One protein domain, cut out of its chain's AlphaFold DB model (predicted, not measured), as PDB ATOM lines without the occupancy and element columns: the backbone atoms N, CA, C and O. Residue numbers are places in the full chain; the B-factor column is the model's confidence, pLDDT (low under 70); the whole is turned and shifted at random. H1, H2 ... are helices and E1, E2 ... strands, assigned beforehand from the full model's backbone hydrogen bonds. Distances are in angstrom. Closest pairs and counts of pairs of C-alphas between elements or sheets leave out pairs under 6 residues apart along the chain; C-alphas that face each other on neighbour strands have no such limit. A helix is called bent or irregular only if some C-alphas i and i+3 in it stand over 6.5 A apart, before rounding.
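What this domain is: This is residues 497 to 628 of the 647 residues of an uncharacterized protein of Deinococcus sp. RL (UniProt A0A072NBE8). Crossed helices are gathered round one short helix, H2, which lies near the middle. H1, H4, H3 and H6 make a ring in which each touches the next; H5 packs on H1, and the small strand hairpin of E1 and E2 packs on the first part of H6. The printed part has 132 residues, with named elements in the order H1, H2, H3, H4, H5, E1, E2, H6; the two-stranded sheet is antiparallel and the class is mostly helix. The whole is compact, with a radius of gyration of the C-alphas of 13.6 A and spans of 39 by 37 by 27 A.

How they stand to each other: Start with the hub H1, residues 497 to 513, which touches four helices. It only just touches H2, residues 518 to 523, with 3 pairs of C-alphas within 8 A, the closest Thr 502 and Leu 521 at 7.2 A. Go on to H3, residues 533 to 549: its residues 536 to 543 alone touch H2, closest at the C-alphas of Ala 523 and Arg 540, 4.7 A. H4, residues 555 to 561, touches H3 with closest C-alphas Ala 547 and Tyr 557, 4.8 A, and is about perpendicular to H1 at 82 degrees, where the closest C-alphas, Ile 505 and Ala 555, are 5.7 A apart. H5, residues 576 to 588, touches H1 with residues 581 to 586 alone, closest at the C-alphas of Glu 503 and Val 585, 6.2 A, at a steep tilt of 51 degrees, the same way. E1, residues 592 to 595, and E2, residues 603 to 606, form an antiparallel hairpin; look for N 594 and O 604, 2.8 A apart, within hydrogen-bond range. H6, residues 609 to 626, touches H1 at Leu 513 and Ala 615, closest C-alphas 4.9 A, and H3 at Thr 542 and Lys 623, closest C-alphas 5.5 A. Every O i to N i+4 pair is within hydrogen-bond range in H1, H2, H4 and H6; H3 has 11 of 13 and H5 7 of 9.

Where its parts are: Find C-alpha 497 at (21.014, 20.592, 53.979); from there H1 runs 23.9 A. H2 spans 8.7 A, H3 25.5 A, H4 10.0 A and H5 20.3 A. H5 is irregular, with C-alphas 577 and 580 7.2 A apart; H3 only just is, with C-alphas 545 and 548 6.9 A apart. E1 spans 10.2 A and E2 9.7 A. H6 runs 26.0 A to C-alpha 626 at (-2.400, 13.266, 35.637).

The domain as a whole: The C-alphas farthest apart, Thr 565 and Val 598, are 39.3 A apart. The printed part has no cut; its long link is residues 562 to 575. Mean pLDDT of the printed part is 83.2; look for values under 70 at residues 530 to 532, 574 to 578, 597 to 601 and 628.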
ATOM      1  N   ARG A 497      21.779  21.738  54.500       84.50
ATOM      2  CA  ARG A 497      21.014  20.592  53.979       84.50
ATOM      3  C   ARG A 497      19.867  21.007  53.073       84.50
ATOM      4  O   ARG A 497      19.645  20.379  52.051       84.50
ATOM      5  N   TRP A 498      19.180  22.098  53.411       87.00
ATOM      6  CA  TRP A 498      18.125  22.648  52.561       87.00
ATOM      7  C   TRP A 498      18.662  23.088  51.199       87.00
ATOM      8  O   TRP A 498      18.033  22.811  50.182       87.00
ATOM      9  N   ARG A 499      19.834  23.738  51.169       87.00
ATOM     10  CA  ARG A 499      20.479  24.137  49.909       87.00
ATOM     11  C   ARG A 499      20.813  22.914  49.062       87.00
ATOM     12  O   ARG A 499      20.434  22.889  47.901       87.00
ATOM     13  N   ALA A 500      21.442  21.906  49.666       85.25
ATOM     14  CA  ALA A 500      21.812  20.666  48.989       85.25
ATOM     15  C   ALA A 500      20.584  19.915  48.439       85.25
ATOM     16  O   ALA A 500      20.563  19.535  47.272       85.25
ATOM     17  N   ALA A 501      19.526  19.785  49.245       87.56
ATOM     18  CA  ALA A 501      18.279  19.139  48.843       87.56
ATOM     19  C   ALA A 501      17.572  19.896  47.707       87.56
ATOM     20  O   ALA A 501      17.119  19.292  46.737       87.56
ATOM     21  N   THR A 502      17.508  21.228  47.810       89.56
ATOM     22  CA  THR A 502      16.912  22.090  46.781       89.56
ATOM     23  C   THR A 502      17.702  22.006  45.483       89.56
ATOM     24  O   THR A 502      17.102  21.907  44.421       89.56
ATOM     25  N   GLU A 503      19.032  22.015  45.557       90.44
ATOM     26  CA  GLU A 503      19.908  21.888  44.395       90.44
ATOM     27  C   GLU A 503      19.755  20.524  43.709       90.44
ATOM     28  O   GLU A 503      19.629  20.478  42.488       90.44
ATOM     29  N   ALA A 504      19.704  19.431  44.477       89.62
ATOM     30  CA  ALA A 504      19.512  18.082  43.945       89.62
ATOM     31  C   ALA A 504      18.183  17.950  43.182       89.62
ATOM     32  O   ALA A 504      18.171  17.484  42.045       89.62
ATOM     33  N   ILE A 505      17.081  18.434  43.767       90.62
ATOM     34  CA  ILE A 505      15.770  18.460  43.100       90.62
ATOM     35  C   ILE A 505      15.786  19.390  41.885       90.62
ATOM     36  O   ILE A 505      15.310  19.018  40.818       90.62
ATOM     37  N   ALA A 506      16.332  20.599  42.025       92.06
ATOM     38  CA  ALA A 506      16.341  21.588  40.956       92.06
ATOM     39  C   ALA A 506      17.121  21.114  39.726       92.06
ATOM     40  O   ALA A 506      16.686  21.392  38.616       92.06
ATOM     41  N   ARG A 507      18.230  20.382  39.906       91.94
ATOM     42  CA  ARG A 507      18.975  19.778  38.791       91.94
ATOM     43  C   ARG A 507      18.128  18.762  38.029       91.94
ATOM     44  O   ARG A 507      18.008  18.890  36.821       91.94
ATOM     45  N   GLU A 508      17.473  17.831  38.720       90.56
ATOM     46  CA  GLU A 508      16.625  16.827  38.055       90.56
ATOM     47  C   GLU A 508      15.431  17.456  37.332       90.56
ATOM     48  O   GLU A 508      15.079  17.052  36.228       90.56
ATOM     49  N   VAL A 509      14.821  18.477  37.935       89.88
ATOM     50  CA  VAL A 509      13.710  19.210  37.316       89.88
ATOM     51  C   VAL A 509      14.191  20.017  36.110       89.88
ATOM     52  O   VAL A 509      13.503  20.049  35.093       89.88
ATOM     53  N   LEU A 510      15.367  20.647  36.202       92.69
ATOM     54  CA  LEU A 510      15.984  21.379  35.098       92.69
ATOM     55  C   LEU A 510      16.293  20.449  33.920       92.69
ATOM     56  O   LEU A 510      16.000  20.815  32.784       92.69
ATOM     57  N   ASP A 511      16.851  19.270  34.191       89.56
ATOM     58  CA  ASP A 511      17.183  18.276  33.167       89.56
ATOM     59  C   ASP A 511      15.921  17.742  32.467       89.56
ATOM     60  O   ASP A 511      15.938  17.496  31.264       89.56
ATOM     61  N   GLU A 512      14.811  17.615  33.201       86.94
ATOM     62  CA  GLU A 512      13.542  17.096  32.681       86.94
ATOM     63  C   GLU A 512      12.693  18.150  31.947       86.94
ATOM     64  O   GLU A 512      12.013  17.832  30.972       86.94
ATOM     65  N   LEU A 513      12.665  19.396  32.433       89.38
ATOM     66  CA  LEU A 513      11.735  20.428  31.952       89.38
ATOM     67  C   LEU A 513      12.414  21.591  31.215       89.38
ATOM     68  O   LEU A 513      11.713  22.445  30.679       89.38
ATOM     69  N   GLY A 514      13.746  21.686  31.229       90.12
ATOM     70  CA  GLY A 514      14.484  22.844  30.703       90.12
ATOM     71  C   GLY A 514      14.435  24.090  31.604       90.12
ATOM     72  O   GLY A 514      15.094  25.093  31.330       90.12
ATOM     73  N   GLY A 515      13.717  24.019  32.726       93.12
ATOM     74  CA  GLY A 515      13.601  25.069  33.734       93.12
ATOM     75  C   GLY A 515      13.029  24.517  35.037       93.12
ATOM     76  O   GLY A 515      12.565  23.384  35.096       93.12
ATOM     77  N   VAL A 516      13.057  25.314  36.103       93.44
ATOM     78  CA  VAL A 516      12.613  24.902  37.442       93.44
ATOM     79  C   VAL A 516      11.408  25.743  37.865       93.44
ATOM     80  O   VAL A 516      11.579  26.849  38.399       93.44
ATOM     81  N   PRO A 517      10.171  25.258  37.646       91.00
ATOM     82  CA  PRO A 517       8.986  25.912  38.178       91.00
ATOM     83  C   PRO A 517       9.049  25.937  39.706       91.00
ATOM     84  O   PRO A 517       9.167  24.899  40.358       91.00
ATOM     85  N   ARG A 518       8.920  27.123  40.310       88.00
ATOM     86  CA  ARG A 518       8.983  27.278  41.774       88.00
ATOM     87  C   ARG A 518       7.904  26.470  42.503       88.00
ATOM     88  O   ARG A 518       8.085  26.085  43.656       88.00
ATOM     89  N   GLU A 519       6.791  26.195  41.826       86.62
ATOM     90  CA  GLU A 519       5.705  25.345  42.324       86.62
ATOM     91  C   GLU A 519       6.164  23.910  42.608       86.62
ATOM     92  O   GLU A 519       5.693  23.320  43.577       86.62
ATOM     93  N   VAL A 520       7.127  23.381  41.845       87.81
ATOM     94  CA  VAL A 520       7.699  22.043  42.069       87.81
ATOM     95  C   VAL A 520       8.476  22.005  43.386       87.81
ATOM     96  O   VAL A 520       8.242  21.139  44.226       87.81
ATOM     97  N   LEU A 521       9.329  23.006  43.631       87.50
ATOM     98  CA  LEU A 521      10.090  23.125  44.884       87.50
ATOM     99  C   LEU A 521       9.178  23.319  46.104       87.50
ATOM    100  O   LEU A 521       9.481  22.860  47.209       87.50
ATOM    101  N   ALA A 522       8.051  24.006  45.911       85.81
ATOM    102  CA  ALA A 522       7.040  24.168  46.944       85.81
ATOM    103  C   ALA A 522       6.258  22.871  47.211       85.81
ATOM    104  O   ALA A 522       5.998  22.556  48.370       85.81
ATOM    105  N   ALA A 523       5.929  22.102  46.170       85.56
ATOM    106  CA  ALA A 523       5.217  20.829  46.277       85.56
ATOM    107  C   ALA A 523       6.046  19.735  46.976       85.56
ATOM    108  O   ALA A 523       5.503  18.977  47.776       85.56
ATOM    109  N   VAL A 524       7.367  19.708  46.757       84.38
ATOM    110  CA  VAL A 524       8.309  18.845  47.507       84.38
ATOM    111  C   VAL A 524       8.394  19.248  48.994       84.38
ATOM    112  O   VAL A 524       8.733  18.442  49.866       84.38
ATOM    113  N   GLY A 525       8.018  20.491  49.313       80.56
ATOM    114  CA  GLY A 525       7.971  21.017  50.674       80.56
ATOM    115  C   GLY A 525       9.245  21.741  51.107       80.56
ATOM    116  O   GLY A 525       9.464  21.899  52.304       80.56
ATOM    117  N   PHE A 526      10.078  22.196  50.166       78.25
ATOM    118  CA  PHE A 526      11.295  22.956  50.474       78.25
ATOM    119  C   PHE A 526      11.072  24.465  50.479       78.25
ATOM    120  O   PHE A 526      11.717  25.177  51.251       78.25
ATOM    121  N   VAL A 527      10.129  24.971  49.689       79.19
ATOM    122  CA  VAL A 527       9.824  26.404  49.614       79.19
ATOM    123  C   VAL A 527       8.436  26.672  50.190       79.19
ATOM    124  O   VAL A 527       7.455  26.061  49.776       79.19
ATOM    125  N   LYS A 528       8.323  27.633  51.118       73.81
ATOM    126  CA  LYS A 528       7.007  28.149  51.515       73.81
ATOM    127  C   LYS A 528       6.366  28.864  50.331       73.81
ATOM    128  O   LYS A 528       6.912  29.837  49.806       73.81
ATOM    129  N   SER A 529       5.186  28.409  49.936       70.56
ATOM    130  CA  SER A 529       4.432  29.027  48.852       70.56
ATOM    131  C   SER A 529       3.338  29.950  49.377       70.56
ATOM    132  O   SER A 529       2.751  29.715  50.430       70.56
ATOM    133  N   LYS A 530       3.089  31.027  48.622       67.50
ATOM    134  CA  LYS A 530       1.951  31.938  48.812       67.50
ATOM    135  C   LYS A 530       0.745  31.541  47.950       67.50
ATOM    136  O   LYS A 530      -0.267  32.232  47.982       67.50
ATOM    137  N   ASN A 531       0.871  30.476  47.157       67.00
ATOM    138  CA  ASN A 531      -0.207  29.984  46.306       67.00
ATOM    139  C   ASN A 531      -1.321  29.376  47.169       67.00
ATOM    140  O   ASN A 531      -1.081  28.953  48.303       67.00
ATOM    141  N   ALA A 532      -2.535  29.312  46.620       66.50
ATOM    142  CA  ALA A 532      -3.651  28.641  47.272       66.50
ATOM    143  C   ALA A 532      -3.279  27.183  47.606       66.50
ATOM    144  O   ALA A 532      -2.606  26.515  46.815       66.50
ATOM    145  N   LYS A 533      -3.726  26.688  48.772       72.19
ATOM    146  CA  LYS A 533      -3.454  25.321  49.266       72.19
ATOM    147  C   LYS A 533      -3.751  24.262  48.197       72.19
ATOM    148  O   LYS A 533      -2.927  23.392  47.944       72.19
ATOM    149  N   GLU A 534      -4.866  24.441  47.498       71.44
ATOM    150  CA  GLU A 534      -5.315  23.585  46.401       71.44
ATOM    151  C   GLU A 534      -4.313  23.537  45.232       71.44
ATOM    152  O   GLU A 534      -4.045  22.475  44.678       71.44
ATOM    153  N   THR A 535      -3.696  24.658  44.845       72.06
ATOM    154  CA  THR A 535      -2.700  24.686  43.758       72.06
ATOM    155  C   THR A 535      -1.468  23.847  44.096       72.06
ATOM    156  O   THR A 535      -0.929  23.178  43.211       72.06
ATOM    157  N   LEU A 536      -1.046  23.878  45.364       77.62
ATOM    158  CA  LEU A 536       0.101  23.126  45.878       77.62
ATOM    159  C   LEU A 536      -0.202  21.639  46.026       77.62
ATOM    160  O   LEU A 536       0.626  20.830  45.623       77.62
ATOM    161  N   GLU A 537      -1.376  21.291  46.552       80.44
ATOM    162  CA  GLU A 537      -1.844  19.902  46.641       80.44
ATOM    163  C   GLU A 537      -1.895  19.273  45.245       80.44
ATOM    164  O   GLU A 537      -1.231  18.273  45.003       80.44
ATOM    165  N   ASN A 538      -2.497  19.956  44.267       78.25
ATOM    166  CA  ASN A 538      -2.525  19.463  42.889       78.25
ATOM    167  C   ASN A 538      -1.117  19.293  42.272       78.25
ATOM    168  O   ASN A 538      -0.890  18.391  41.468       78.25
ATOM    169  N   ALA A 539      -0.171  20.193  42.575       81.69
ATOM    170  CA  ALA A 539       1.208  20.063  42.097       81.69
ATOM    171  C   ALA A 539       1.919  18.874  42.761       81.69
ATOM    172  O   ALA A 539       2.659  18.155  42.096       81.69
ATOM    173  N   ARG A 540       1.657  18.639  44.049       84.88
ATOM    174  CA  ARG A 540       2.178  17.498  44.799       84.88
ATOM    175  C   ARG A 540       1.654  16.174  44.247       84.88
ATOM    176  O   ARG A 540       2.470  15.316  43.938       84.88
ATOM    177  N   ASP A 541       0.346  16.050  44.046       83.44
ATOM    178  CA  ASP A 541      -0.281  14.839  43.501       83.44
ATOM    179  C   ASP A 541       0.289  14.500  42.118       83.44
ATOM    180  O   ASP A 541       0.619  13.353  41.823       83.44
ATOM    181  N   THR A 542       0.496  15.529  41.287       82.88
ATOM    182  CA  THR A 542       1.152  15.377  39.982       82.88
ATOM    183  C   THR A 542       2.547  14.780  40.142       82.88
ATOM    184  O   THR A 542       2.871  13.788  39.498       82.88
ATOM    185  N   LEU A 543       3.378  15.350  41.015       84.94
ATOM    186  CA  LEU A 543       4.738  14.859  41.227       84.94
ATOM    187  C   LEU A 543       4.771  13.462  41.860       84.94
ATOM    188  O   LEU A 543       5.648  12.686  41.506       84.94
ATOM    189  N   GLU A 544       3.820  13.105  42.727       83.94
ATOM    190  CA  GLU A 544       3.700  11.755  43.299       83.94
ATOM    191  C   GLU A 544       3.381  10.693  42.234       83.94
ATOM    192  O   GLU A 544       3.894   9.569  42.301       83.94
ATOM    193  N   VAL A 545       2.582  11.051  41.223       81.75
ATOM    194  CA  VAL A 545       2.288  10.187  40.068       81.75
ATOM    195  C   VAL A 545       3.468  10.116  39.102       81.75
ATOM    196  O   VAL A 545       3.738   9.046  38.563       81.75
ATOM    197  N   LEU A 546       4.196  11.218  38.905       80.00
ATOM    198  CA  LEU A 546       5.386  11.239  38.051       80.00
ATOM    199  C   LEU A 546       6.598  10.563  38.716       80.00
ATOM    200  O   LEU A 546       7.437  10.011  38.010       80.00
ATOM    201  N   ALA A 547       6.672  10.561  40.056       81.31
ATOM    202  CA  ALA A 547       7.789  10.045  40.856       81.31
ATOM    203  C   ALA A 547       8.344   8.685  40.372       81.31
ATOM    204  O   ALA A 547       9.558   8.578  40.213       81.31
ATOM    205  N   PRO A 548       7.508   7.660  40.089       79.81
ATOM    206  CA  PRO A 548       7.960   6.335  39.652       79.81
ATOM    207  C   PRO A 548       8.634   6.293  38.277       79.81
ATOM    208  O   PRO A 548       9.237   5.278  37.945       79.81
ATOM    209  N   MET A 549       8.496   7.343  37.463       80.44
ATOM    210  CA  MET A 549       9.135   7.411  36.147       80.44
ATOM    211  C   MET A 549      10.595   7.871  36.226       80.44
ATOM    212  O   MET A 549      11.344   7.668  35.272       80.44
ATOM    213  N   TRP A 550      11.020   8.449  37.352       83.06
ATOM    214  CA  TRP A 550      12.432   8.726  37.601       83.06
ATOM    215  C   TRP A 550      13.149   7.501  38.176       83.06
ATOM    216  O   TRP A 550      12.541   6.610  38.769       83.06
ATOM    217  N   SER A 551      14.474   7.469  38.008       83.38
ATOM    218  CA  SER A 551      15.321   6.414  38.577       83.38
ATOM    219  C   SER A 551      15.098   6.281  40.094       83.38
ATOM    220  O   SER A 551      15.037   7.304  40.778       83.38
ATOM    221  N   PRO A 552      15.113   5.065  40.673       83.19
ATOM    222  CA  PRO A 552      15.101   4.872  42.129       83.19
ATOM    223  C   PRO A 552      16.242   5.593  42.875       83.19
ATOM    224  O   PRO A 552      16.188   5.824  44.083       83.19
ATOM    225  N   THR A 553      17.311   5.960  42.164       80.62
ATOM    226  CA  THR A 553      18.428   6.734  42.720       80.62
ATOM    227  C   THR A 553      18.222   8.247  42.667       80.62
ATOM    228  O   THR A 553      19.048   8.966  43.229       80.62
ATOM    229  N   SER A 554      17.172   8.733  41.999       88.00
ATOM    230  CA  SER A 554      16.911  10.160  41.811       88.00
ATOM    231  C   SER A 554      16.396  10.821  43.097       88.00
ATOM    232  O   SER A 554      15.705  10.209  43.918       88.00
ATOM    233  N   ALA A 555      16.731  12.095  43.277       87.44
ATOM    234  CA  ALA A 555      16.249  12.949  44.348       87.44
ATOM    235  C   ALA A 555      14.719  13.085  44.320       87.44
ATOM    236  O   ALA A 555      14.094  12.980  45.371       87.44
ATOM    237  N   MET A 556      14.109  13.260  43.142       87.81
ATOM    238  CA  MET A 556      12.654  13.336  42.974       87.81
ATOM    239  C   MET A 556      11.949  12.045  43.386       87.81
ATOM    240  O   MET A 556      10.992  12.101  44.160       87.81
ATOM    241  N   TYR A 557      12.433  10.879  42.938       88.81
ATOM    242  CA  TYR A 557      11.873   9.595  43.364       88.81
ATOM    243  C   TYR A 557      11.946   9.458  44.889       88.81
ATOM    244  O   TYR A 557      10.937   9.200  45.554       88.81
ATOM    245  N   ARG A 558      13.127   9.709  45.467       87.94
ATOM    246  CA  ARG A 558      13.359   9.563  46.908       87.94
ATOM    247  C   ARG A 558      12.551  10.547  47.746       87.94
ATOM    248  O   ARG A 558      12.023  10.157  48.781       87.94
ATOM    249  N   ALA A 559      12.381  11.785  47.289       87.38
ATOM    250  CA  ALA A 559      11.597  12.802  47.987       87.38
ATOM    251  C   ALA A 559      10.124  12.405  48.195       87.38
ATOM    252  O   ALA A 559       9.522  12.817  49.191       87.38
ATOM    253  N   PHE A 560       9.558  11.604  47.285       86.44
ATOM    254  CA  PHE A 560       8.147  11.205  47.308       86.44
ATOM    255  C   PHE A 560       7.902   9.750  47.721       86.44
ATOM    256  O   PHE A 560       6.902   9.473  48.379       86.44
ATOM    257  N   ARG A 561       8.781   8.811  47.350       86.00
ATOM    258  CA  ARG A 561       8.595   7.370  47.605       86.00
ATOM    259  C   ARG A 561       9.408   6.842  48.776       86.00
ATOM    260  O   ARG A 561       8.968   5.918  49.449       86.00
ATOM    261  N   GLU A 562      10.559   7.444  49.036       85.56
ATOM    262  CA  GLU A 562      11.528   6.979  50.033       85.56
ATOM    263  C   GLU A 562      11.896   8.101  51.005       85.56
ATOM    264  O   GLU A 562      13.033   8.219  51.455       85.56
ATOM    265  N   ARG A 563      10.926   8.967  51.331       82.75
ATOM    266  CA  ARG A 563      11.201  10.181  52.105       82.75
ATOM    267  C   ARG A 563      11.864   9.861  53.443       82.75
ATOM    268  O   ARG A 563      12.792  10.559  53.824       82.75
ATOM    269  N   ASP A 564      11.438   8.803  54.125       80.06
ATOM    270  CA  ASP A 564      11.952   8.445  55.453       80.06
ATOM    271  C   ASP A 564      13.400   7.927  55.438       80.06
ATOM    272  O   ASP A 564      14.119   8.067  56.432       80.06
ATOM    273  N   THR A 565      13.844   7.359  54.314       75.62
ATOM    274  CA  THR A 565      15.207   6.842  54.116       75.62
ATOM    275  C   THR A 565      16.090   7.804  53.319       75.62
ATOM    276  O   THR A 565      17.313   7.647  53.289       75.62
ATOM    277  N   TRP A 566      15.505   8.835  52.704       82.44
ATOM    278  CA  TRP A 566      16.251   9.870  52.007       82.44
ATOM    279  C   TRP A 566      17.035  10.746  52.985       82.44
ATOM    280  O   TRP A 566      16.522  11.219  54.001       82.44
ATOM    281  N   GLU A 567      18.285  11.048  52.639       75.75
ATOM    282  CA  GLU A 567      19.190  11.865  53.457       75.75
ATOM    283  C   GLU A 567      18.707  13.305  53.690       75.75
ATOM    284  O   GLU A 567      19.229  13.978  54.578       75.75
ATOM    285  N   TYR A 568      17.696  13.769  52.945       84.62
ATOM    286  CA  TYR A 568      17.029  15.061  53.133       84.62
ATOM    287  C   TYR A 568      15.552  14.936  53.546       84.62
ATOM    288  O   TYR A 568      14.829  15.930  53.553       84.62
ATOM    289  N   GLY A 569      15.090  13.743  53.929       79.88
ATOM    290  CA  GLY A 569      13.692  13.465  54.271       79.88
ATOM    291  C   GLY A 569      13.098  14.321  55.389       79.88
ATOM    292  O   GLY A 569      11.919  14.689  55.351       79.88
ATOM    293  N   ASP A 570      13.935  14.670  56.369       78.75
ATOM    294  CA  ASP A 570      13.615  15.519  57.520       78.75
ATOM    295  C   ASP A 570      13.843  17.017  57.268       78.75
ATOM    296  O   ASP A 570      13.601  17.828  58.164       78.75
ATOM    297  N   VAL A 571      14.300  17.409  56.073       82.06
ATOM    298  CA  VAL A 571      14.436  18.822  55.707       82.06
ATOM    299  C   VAL A 571      13.041  19.412  55.505       82.06
ATOM    300  O   VAL A 571      12.298  19.034  54.598       82.06
ATOM    301  N   GLY A 572      12.680  20.345  56.385       74.50
ATOM    302  CA  GLY A 572      11.436  21.103  56.298       74.50
ATOM    303  C   GLY A 572      11.527  22.312  55.359       74.50
ATOM    304  O   GLY A 572      12.616  22.680  54.902       74.50
ATOM    305  N   PRO A 573      10.388  22.978  55.100       73.38
ATOM    306  CA  PRO A 573      10.365  24.189  54.304       73.38
ATOM    307  C   PRO A 573      11.176  25.282  54.985       73.38
ATOM    308  O   PRO A 573      11.087  25.520  56.193       73.38
ATOM    309  N   ALA A 574      11.954  25.980  54.177       67.81
ATOM    310  CA  ALA A 574      12.743  27.096  54.633       67.81
ATOM    311  C   ALA A 574      11.882  28.247  55.199       67.81
ATOM    312  O   ALA A 574      10.812  28.565  54.679       67.81
ATOM    313  N   GLY A 575      12.369  28.906  56.259       63.59
ATOM    314  CA  GLY A 575      11.779  30.147  56.772       63.59
ATOM    315  C   GLY A 575      11.890  31.311  55.777       63.59
ATOM    316  O   GLY A 575      12.624  31.240  54.793       63.59
ATOM    317  N   ASP A 576      11.186  32.408  56.056       55.03
ATOM    318  CA  ASP A 576      11.002  33.534  55.123       55.03
ATOM    319  C   ASP A 576      12.328  34.222  54.709       55.03
ATOM    320  O   ASP A 576      12.401  34.851  53.656       55.03
ATOM    321  N   ASN A 577      13.407  34.018  55.475       57.66
ATOM    322  CA  ASN A 577      14.753  34.550  55.220       57.66
ATOM    323  C   ASN A 577      15.544  33.803  54.124       57.66
ATOM    324  O   ASN A 577      16.671  34.184  53.816       57.66
ATOM    325  N   ASN A 578      14.992  32.741  53.527       67.88
ATOM    326  CA  ASN A 578      15.714  31.908  52.556       67.88
ATOM    327  C   ASN A 578      15.385  32.224  51.091       67.88
ATOM    328  O   ASN A 578      15.905  31.547  50.211       67.88
ATOM    329  N   ALA A 579      14.576  33.245  50.795       76.00
ATOM    330  CA  ALA A 579      14.319  33.650  49.408       76.00
ATOM    331  C   ALA A 579      15.614  34.028  48.661       76.00
ATOM    332  O   ALA A 579      15.750  33.757  47.469       76.00
ATOM    333  N   ASP A 580      16.589  34.610  49.363       80.94
ATOM    334  CA  ASP A 580      17.906  34.890  48.787       80.94
ATOM    335  C   ASP A 580      18.745  33.615  48.655       80.94
ATOM    336  O   ASP A 580      19.410  33.427  47.644       80.94
ATOM    337  N   ALA A 581      18.632  32.675  49.599       81.56
ATOM    338  CA  ALA A 581      19.267  31.363  49.484       81.56
ATOM    339  C   ALA A 581      18.723  30.547  48.294       81.56
ATOM    340  O   ALA A 581      19.503  29.881  47.621       81.56
ATOM    341  N   GLU A 582      17.416  30.628  48.016       87.44
ATOM    342  CA  GLU A 582      16.752  30.034  46.846       87.44
ATOM    343  C   GLU A 582      17.342  30.600  45.554       87.44
ATOM    344  O   GLU A 582      17.838  29.850  44.717       87.44
ATOM    345  N   LYS A 583      17.381  31.933  45.426       88.00
ATOM    346  CA  LYS A 583      17.982  32.601  44.263       88.00
ATOM    347  C   LYS A 583      19.454  32.252  44.088       88.00
ATOM    348  O   LYS A 583      19.883  32.059  42.962       88.00
ATOM    349  N   GLU A 584      20.221  32.169  45.172       88.00
ATOM    350  CA  GLU A 584      21.634  31.787  45.115       88.00
ATOM    351  C   GLU A 584      21.829  30.356  44.604       88.00
ATOM    352  O   GLU A 584      22.726  30.131  43.796       88.00
ATOM    353  N   VAL A 585      21.012  29.397  45.061       89.50
ATOM    354  CA  VAL A 585      21.060  28.010  44.564       89.50
ATOM    355  C   VAL A 585      20.743  27.984  43.069       89.50
ATOM    356  O   VAL A 585      21.508  27.421  42.293       89.50
ATOM    357  N   MET A 586      19.674  28.664  42.649       93.88
ATOM    358  CA  MET A 586      19.272  28.730  41.238       93.88
ATOM    359  C   MET A 586      20.323  29.426  40.367       93.88
ATOM    360  O   MET A 586      20.657  28.934  39.293       93.88
ATOM    361  N   ALA A 587      20.912  30.522  40.849       92.25
ATOM    362  CA  ALA A 587      21.999  31.214  40.165       92.25
ATOM    363  C   ALA A 587      23.249  30.329  40.027       92.25
ATOM    364  O   ALA A 587      23.910  30.373  38.992       92.25
ATOM    365  N   GLY A 588      23.546  29.485  41.024       90.12
ATOM    366  CA  GLY A 588      24.608  28.477  40.949       90.12
ATOM    367  C   GLY A 588      24.383  27.427  39.853       90.12
ATOM    368  O   GLY A 588      25.347  26.915  39.292       90.12
ATOM    369  N   LEU A 589      23.123  27.170  39.492       92.12
ATOM    370  CA  LEU A 589      22.727  26.335  38.350       92.12
ATOM    371  C   LEU A 589      22.667  27.115  37.020       92.12
ATOM    372  O   LEU A 589      22.271  26.568  35.992       92.12
ATOM    373  N   GLY A 590      23.050  28.397  37.022       94.25
ATOM    374  CA  GLY A 590      22.986  29.278  35.855       94.25
ATOM    375  C   GLY A 590      21.574  29.768  35.521       94.25
ATOM    376  O   GLY A 590      21.320  30.136  34.377       94.25
ATOM    377  N   LEU A 591      20.651  29.751  36.488       95.75
ATOM    378  CA  LEU A 591      19.250  30.119  36.290       95.75
ATOM    379  C   LEU A 591      18.937  31.500  36.874       95.75
ATOM    380  O   LEU A 591      19.449  31.899  37.922       95.75
ATOM    381  N   THR A 592      18.023  32.213  36.226       95.12
ATOM    382  CA  THR A 592      17.446  33.474  36.705       95.12
ATOM    383  C   THR A 592      15.928  33.364  36.785       95.12
ATOM    384  O   THR A 592      15.323  32.478  36.188       95.12
ATOM    385  N   ALA A 593      15.306  34.212  37.602       93.19
ATOM    386  CA  ALA A 593      13.885  34.108  37.900       93.19
ATOM    387  C   ALA A 593      13.038  34.898  36.889       93.19
ATOM    388  O   ALA A 593      13.162  36.121  36.802       93.19
ATOM    389  N   PHE A 594      12.120  34.217  36.209       92.38
ATOM    390  CA  PHE A 594      11.169  34.800  35.267       92.38
ATOM    391  C   PHE A 594       9.740  34.677  35.798       92.38
ATOM    392  O   PHE A 594       9.372  33.688  36.435       92.38
ATOM    393  N   LYS A 595       8.923  35.707  35.554       89.31
ATOM    394  CA  LYS A 595       7.490  35.693  35.880       89.31
ATOM    395  C   LYS A 595       6.689  35.396  34.623       89.31
ATOM    396  O   LYS A 595       6.706  36.199  33.691       89.31
ATOM    397  N   ILE A 596       5.925  34.311  34.647       86.69
ATOM    398  CA  ILE A 596       5.049  33.922  33.541       86.69
ATOM    399  C   ILE A 596       3.795  34.801  33.577       86.69
ATOM    400  O   ILE A 596       2.986  34.744  34.510       86.69
ATOM    401  N   LYS A 597       3.659  35.689  32.585       68.56
ATOM    402  CA  LYS A 597       2.635  36.752  32.576       68.56
ATOM    403  C   LYS A 597       1.217  36.246  32.319       68.56
ATOM    404  O   LYS A 597       0.266  36.925  32.694       68.56
ATOM    405  N   VAL A 598       1.060  35.088  31.680       59.94
ATOM    406  CA  VAL A 598      -0.219  34.713  31.061       59.94
ATOM    407  C   VAL A 598      -1.248  34.201  32.078       59.94
ATOM    408  O   VAL A 598      -2.440  34.360  31.836       59.94
ATOM    409  N   ARG A 599      -0.853  33.656  33.242       53.59
ATOM    410  CA  ARG A 599      -1.808  33.118  34.239       53.59
ATOM    411  C   ARG A 599      -1.281  33.168  35.681       53.59
ATOM    412  O   ARG A 599      -0.754  32.193  36.194       53.59
ATOM    413  N   GLY A 600      -1.450  34.305  36.361       57.38
ATOM    414  CA  GLY A 600      -1.279  34.390  37.824       57.38
ATOM    415  C   GLY A 600       0.133  34.692  38.342       57.38
ATOM    416  O   GLY A 600       0.321  34.779  39.553       57.38
ATOM    417  N   GLY A 601       1.114  34.924  37.462       67.00
ATOM    418  CA  GLY A 601       2.449  35.382  37.861       67.00
ATOM    419  C   GLY A 601       3.352  34.296  38.454       67.00
ATOM    420  O   GLY A 601       4.212  34.631  39.276       67.00
ATOM    421  N   SER A 602       3.167  33.028  38.059       79.94
ATOM    422  CA  SER A 602       4.018  31.907  38.481       79.94
ATOM    423  C   SER A 602       5.494  32.202  38.196       79.94
ATOM    424  O   SER A 602       5.846  32.762  37.154       79.94
ATOM    425  N   LEU A 603       6.356  31.861  39.158       88.88
ATOM    426  CA  LEU A 603       7.799  32.060  39.051       88.88
ATOM    427  C   LEU A 603       8.458  30.784  38.526       88.88
ATOM    428  O   LEU A 603       8.255  29.711  39.099       88.88
ATOM    429  N   VAL A 604       9.281  30.919  37.492       91.75
ATOM    430  CA  VAL A 604      10.090  29.831  36.932       91.75
ATOM    431  C   VAL A 604      11.541  30.290  36.880       91.75
ATOM    432  O   VAL A 604      11.827  31.407  36.452       91.75
ATOM    433  N   TYR A 605      12.455  29.448  37.352       95.12
ATOM    434  CA  TYR A 605      13.889  29.683  37.217       95.12
ATOM    435  C   TYR A 605      14.387  29.025  35.930       95.12
ATOM    436  O   TYR A 605      14.263  27.813  35.784       95.12
ATOM    437  N   ALA A 606      14.937  29.803  35.002       95.69
ATOM    438  CA  ALA A 606      15.399  29.304  33.705       95.69
ATOM    439  C   ALA A 606      16.614  30.102  33.200       95.69
ATOM    440  O   ALA A 606      17.023  31.079  33.835       95.69
ATOM    441  N   ARG A 607      17.217  29.702  32.073       95.38
ATOM    442  CA  ARG A 607      18.317  30.467  31.448       95.38
ATOM    443  C   ARG A 607      17.786  31.640  30.629       95.38
ATOM    444  O   ARG A 607      18.373  32.721  30.656       95.38
ATOM    445  N   THR A 608      16.659  31.444  29.951       94.25
ATOM    446  CA  THR A 608      15.975  32.460  29.145       94.25
ATOM    447  C   THR A 608      14.482  32.527  29.483       94.25
ATOM    448  O   THR A 608      13.942  31.651  30.155       94.25
ATOM    449  N   GLN A 609      13.795  33.578  29.020       92.94
ATOM    450  CA  GLN A 609      12.336  33.678  29.156       92.94
ATOM    451  C   GLN A 609      11.616  32.575  28.359       92.94
ATOM    452  O   GLN A 609      10.596  32.078  28.819       92.94
ATOM    453  N   GLU A 610      12.160  32.173  27.208       92.31
ATOM    454  CA  GLU A 610      11.605  31.107  26.365       92.31
ATOM    455  C   GLU A 610      11.659  29.749  27.078       92.31
ATOM    456  O   GLU A 610      10.635  29.078  27.191       92.31
ATOM    457  N   ASP A 611      12.806  29.410  27.678       92.81
ATOM    458  CA  ASP A 611      12.948  28.210  28.516       92.81
ATOM    459  C   ASP A 611      11.966  28.228  29.700       92.81
ATOM    460  O   ASP A 611      11.436  27.196  30.109       92.81
ATOM    461  N   ALA A 612      11.717  29.412  30.273       92.00
ATOM    462  CA  ALA A 612      10.795  29.572  31.392       92.00
ATOM    463  C   ALA A 612       9.337  29.304  30.986       92.00
ATOM    464  O   ALA A 612       8.614  28.636  31.729       92.00
ATOM    465  N   ASP A 613       8.918  29.814  29.825       90.69
ATOM    466  CA  ASP A 613       7.581  29.588  29.271       90.69
ATOM    467  C   ASP A 613       7.408  28.103  28.890       90.69
ATOM    468  O   ASP A 613       6.435  27.470  29.304       90.69
ATOM    469  N   GLN A 614       8.405  27.498  28.231       91.56
ATOM    470  CA  GLN A 614       8.395  26.075  27.869       91.56
ATOM    471  C   GLN A 614       8.319  25.156  29.097       91.56
ATOM    472  O   GLN A 614       7.495  24.238  29.136       91.56
ATOM    473  N   ALA A 615       9.148  25.392  30.117       90.06
ATOM    474  CA  ALA A 615       9.155  24.581  31.333       90.06
ATOM    475  C   ALA A 615       7.821  24.669  32.088       90.06
ATOM    476  O   ALA A 615       7.352  23.676  32.656       90.06
ATOM    477  N   TYR A 616       7.191  25.850  32.088       89.44
ATOM    478  CA  TYR A 616       5.866  26.038  32.666       89.44
ATOM    479  C   TYR A 616       4.801  25.241  31.908       89.44
ATOM    480  O   TYR A 616       4.045  24.495  32.534       89.44
ATOM    481  N   ASP A 617       4.768  25.357  30.581       88.62
ATOM    482  CA  ASP A 617       3.782  24.680  29.738       88.62
ATOM    483  C   ASP A 617       3.924  23.154  29.812       88.62
ATOM    484  O   ASP A 617       2.926  22.450  29.970       88.62
ATOM    485  N   LEU A 618       5.156  22.634  29.803       87.12
ATOM    486  CA  LEU A 618       5.427  21.205  29.981       87.12
ATOM    487  C   LEU A 618       4.942  20.696  31.342       87.12
ATOM    488  O   LEU A 618       4.312  19.638  31.421       87.12
ATOM    489  N   PHE A 619       5.193  21.442  32.420       87.56
ATOM    490  CA  PHE A 619       4.715  21.056  33.747       87.56
ATOM    491  C   PHE A 619       3.185  21.122  33.849       87.56
ATOM    492  O   PHE A 619       2.560  20.206  34.387       87.56
ATOM    493  N   ALA A 620       2.568  22.166  33.292       84.25
ATOM    494  CA  ALA A 620       1.118  22.318  33.244       84.25
ATOM    495  C   ALA A 620       0.451  21.199  32.429       84.25
ATOM    496  O   ALA A 620      -0.570  20.659  32.856       84.25
ATOM    497  N   MET A 621       1.054  20.800  31.307       84.81
ATOM    498  CA  MET A 621       0.610  19.667  30.497       84.81
ATOM    499  C   MET A 621       0.669  18.366  31.301       84.81
ATOM    500  O   MET A 621      -0.343  17.679  31.413       84.81
ATOM    501  N   LYS A 622       1.808  18.053  31.939       82.81
ATOM    502  CA  LYS A 622       1.943  16.856  32.793       82.81
ATOM    503  C   LYS A 622       0.913  16.838  33.929       82.81
ATOM    504  O   LYS A 622       0.330  15.795  34.210       82.81
ATOM    505  N   LYS A 623       0.627  17.992  34.535       80.75
ATOM    506  CA  LYS A 623      -0.429  18.147  35.547       80.75
ATOM    507  C   LYS A 623      -1.826  17.859  34.993       80.75
ATOM    508  O   LYS A 623      -2.602  17.171  35.647       80.75
ATOM    509  N   ALA A 624      -2.144  18.363  33.805       80.25
ATOM    510  CA  ALA A 624      -3.442  18.137  33.171       80.25
ATOM    511  C   ALA A 624      -3.645  16.660  32.783       80.25
ATOM    512  O   ALA A 624      -4.723  16.111  32.992       80.25
ATOM    513  N   ILE A 625      -2.584  15.995  32.319       78.19
ATOM    514  CA  ILE A 625      -2.566  14.556  32.016       78.19
ATOM    515  C   ILE A 625      -2.879  13.731  33.266       78.19
ATOM    516  O   ILE A 625      -3.763  12.882  33.244       78.19
ATOM    517  N   VAL A 626      -2.189  14.004  34.379       77.12
ATOM    518  CA  VAL A 626      -2.400  13.266  35.637       77.12
ATOM    519  C   VAL A 626      -3.821  13.455  36.183       77.12
ATOM    520  O   VAL A 626      -4.368  12.546  36.802       77.12
ATOM    521  N   ARG A 627      -4.450  14.607  35.927       71.94
ATOM    522  CA  ARG A 627      -5.829  14.899  36.353       71.94
ATOM    523  C   ARG A 627      -6.899  14.285  35.444       71.94
ATOM    524  O   ARG A 627      -8.073  14.349  35.791       71.94
ATOM    525  N   GLY A 628      -6.511  13.708  34.304       67.81
ATOM    526  CA  GLY A 628      -7.455  13.281  33.270       67.81
ATOM    527  C   GLY A 628      -8.145  14.456  32.565       67.81
ATOM    528  O   GLY A 628      -9.164  14.262  31.912       67.81
TER     529      GLY A 628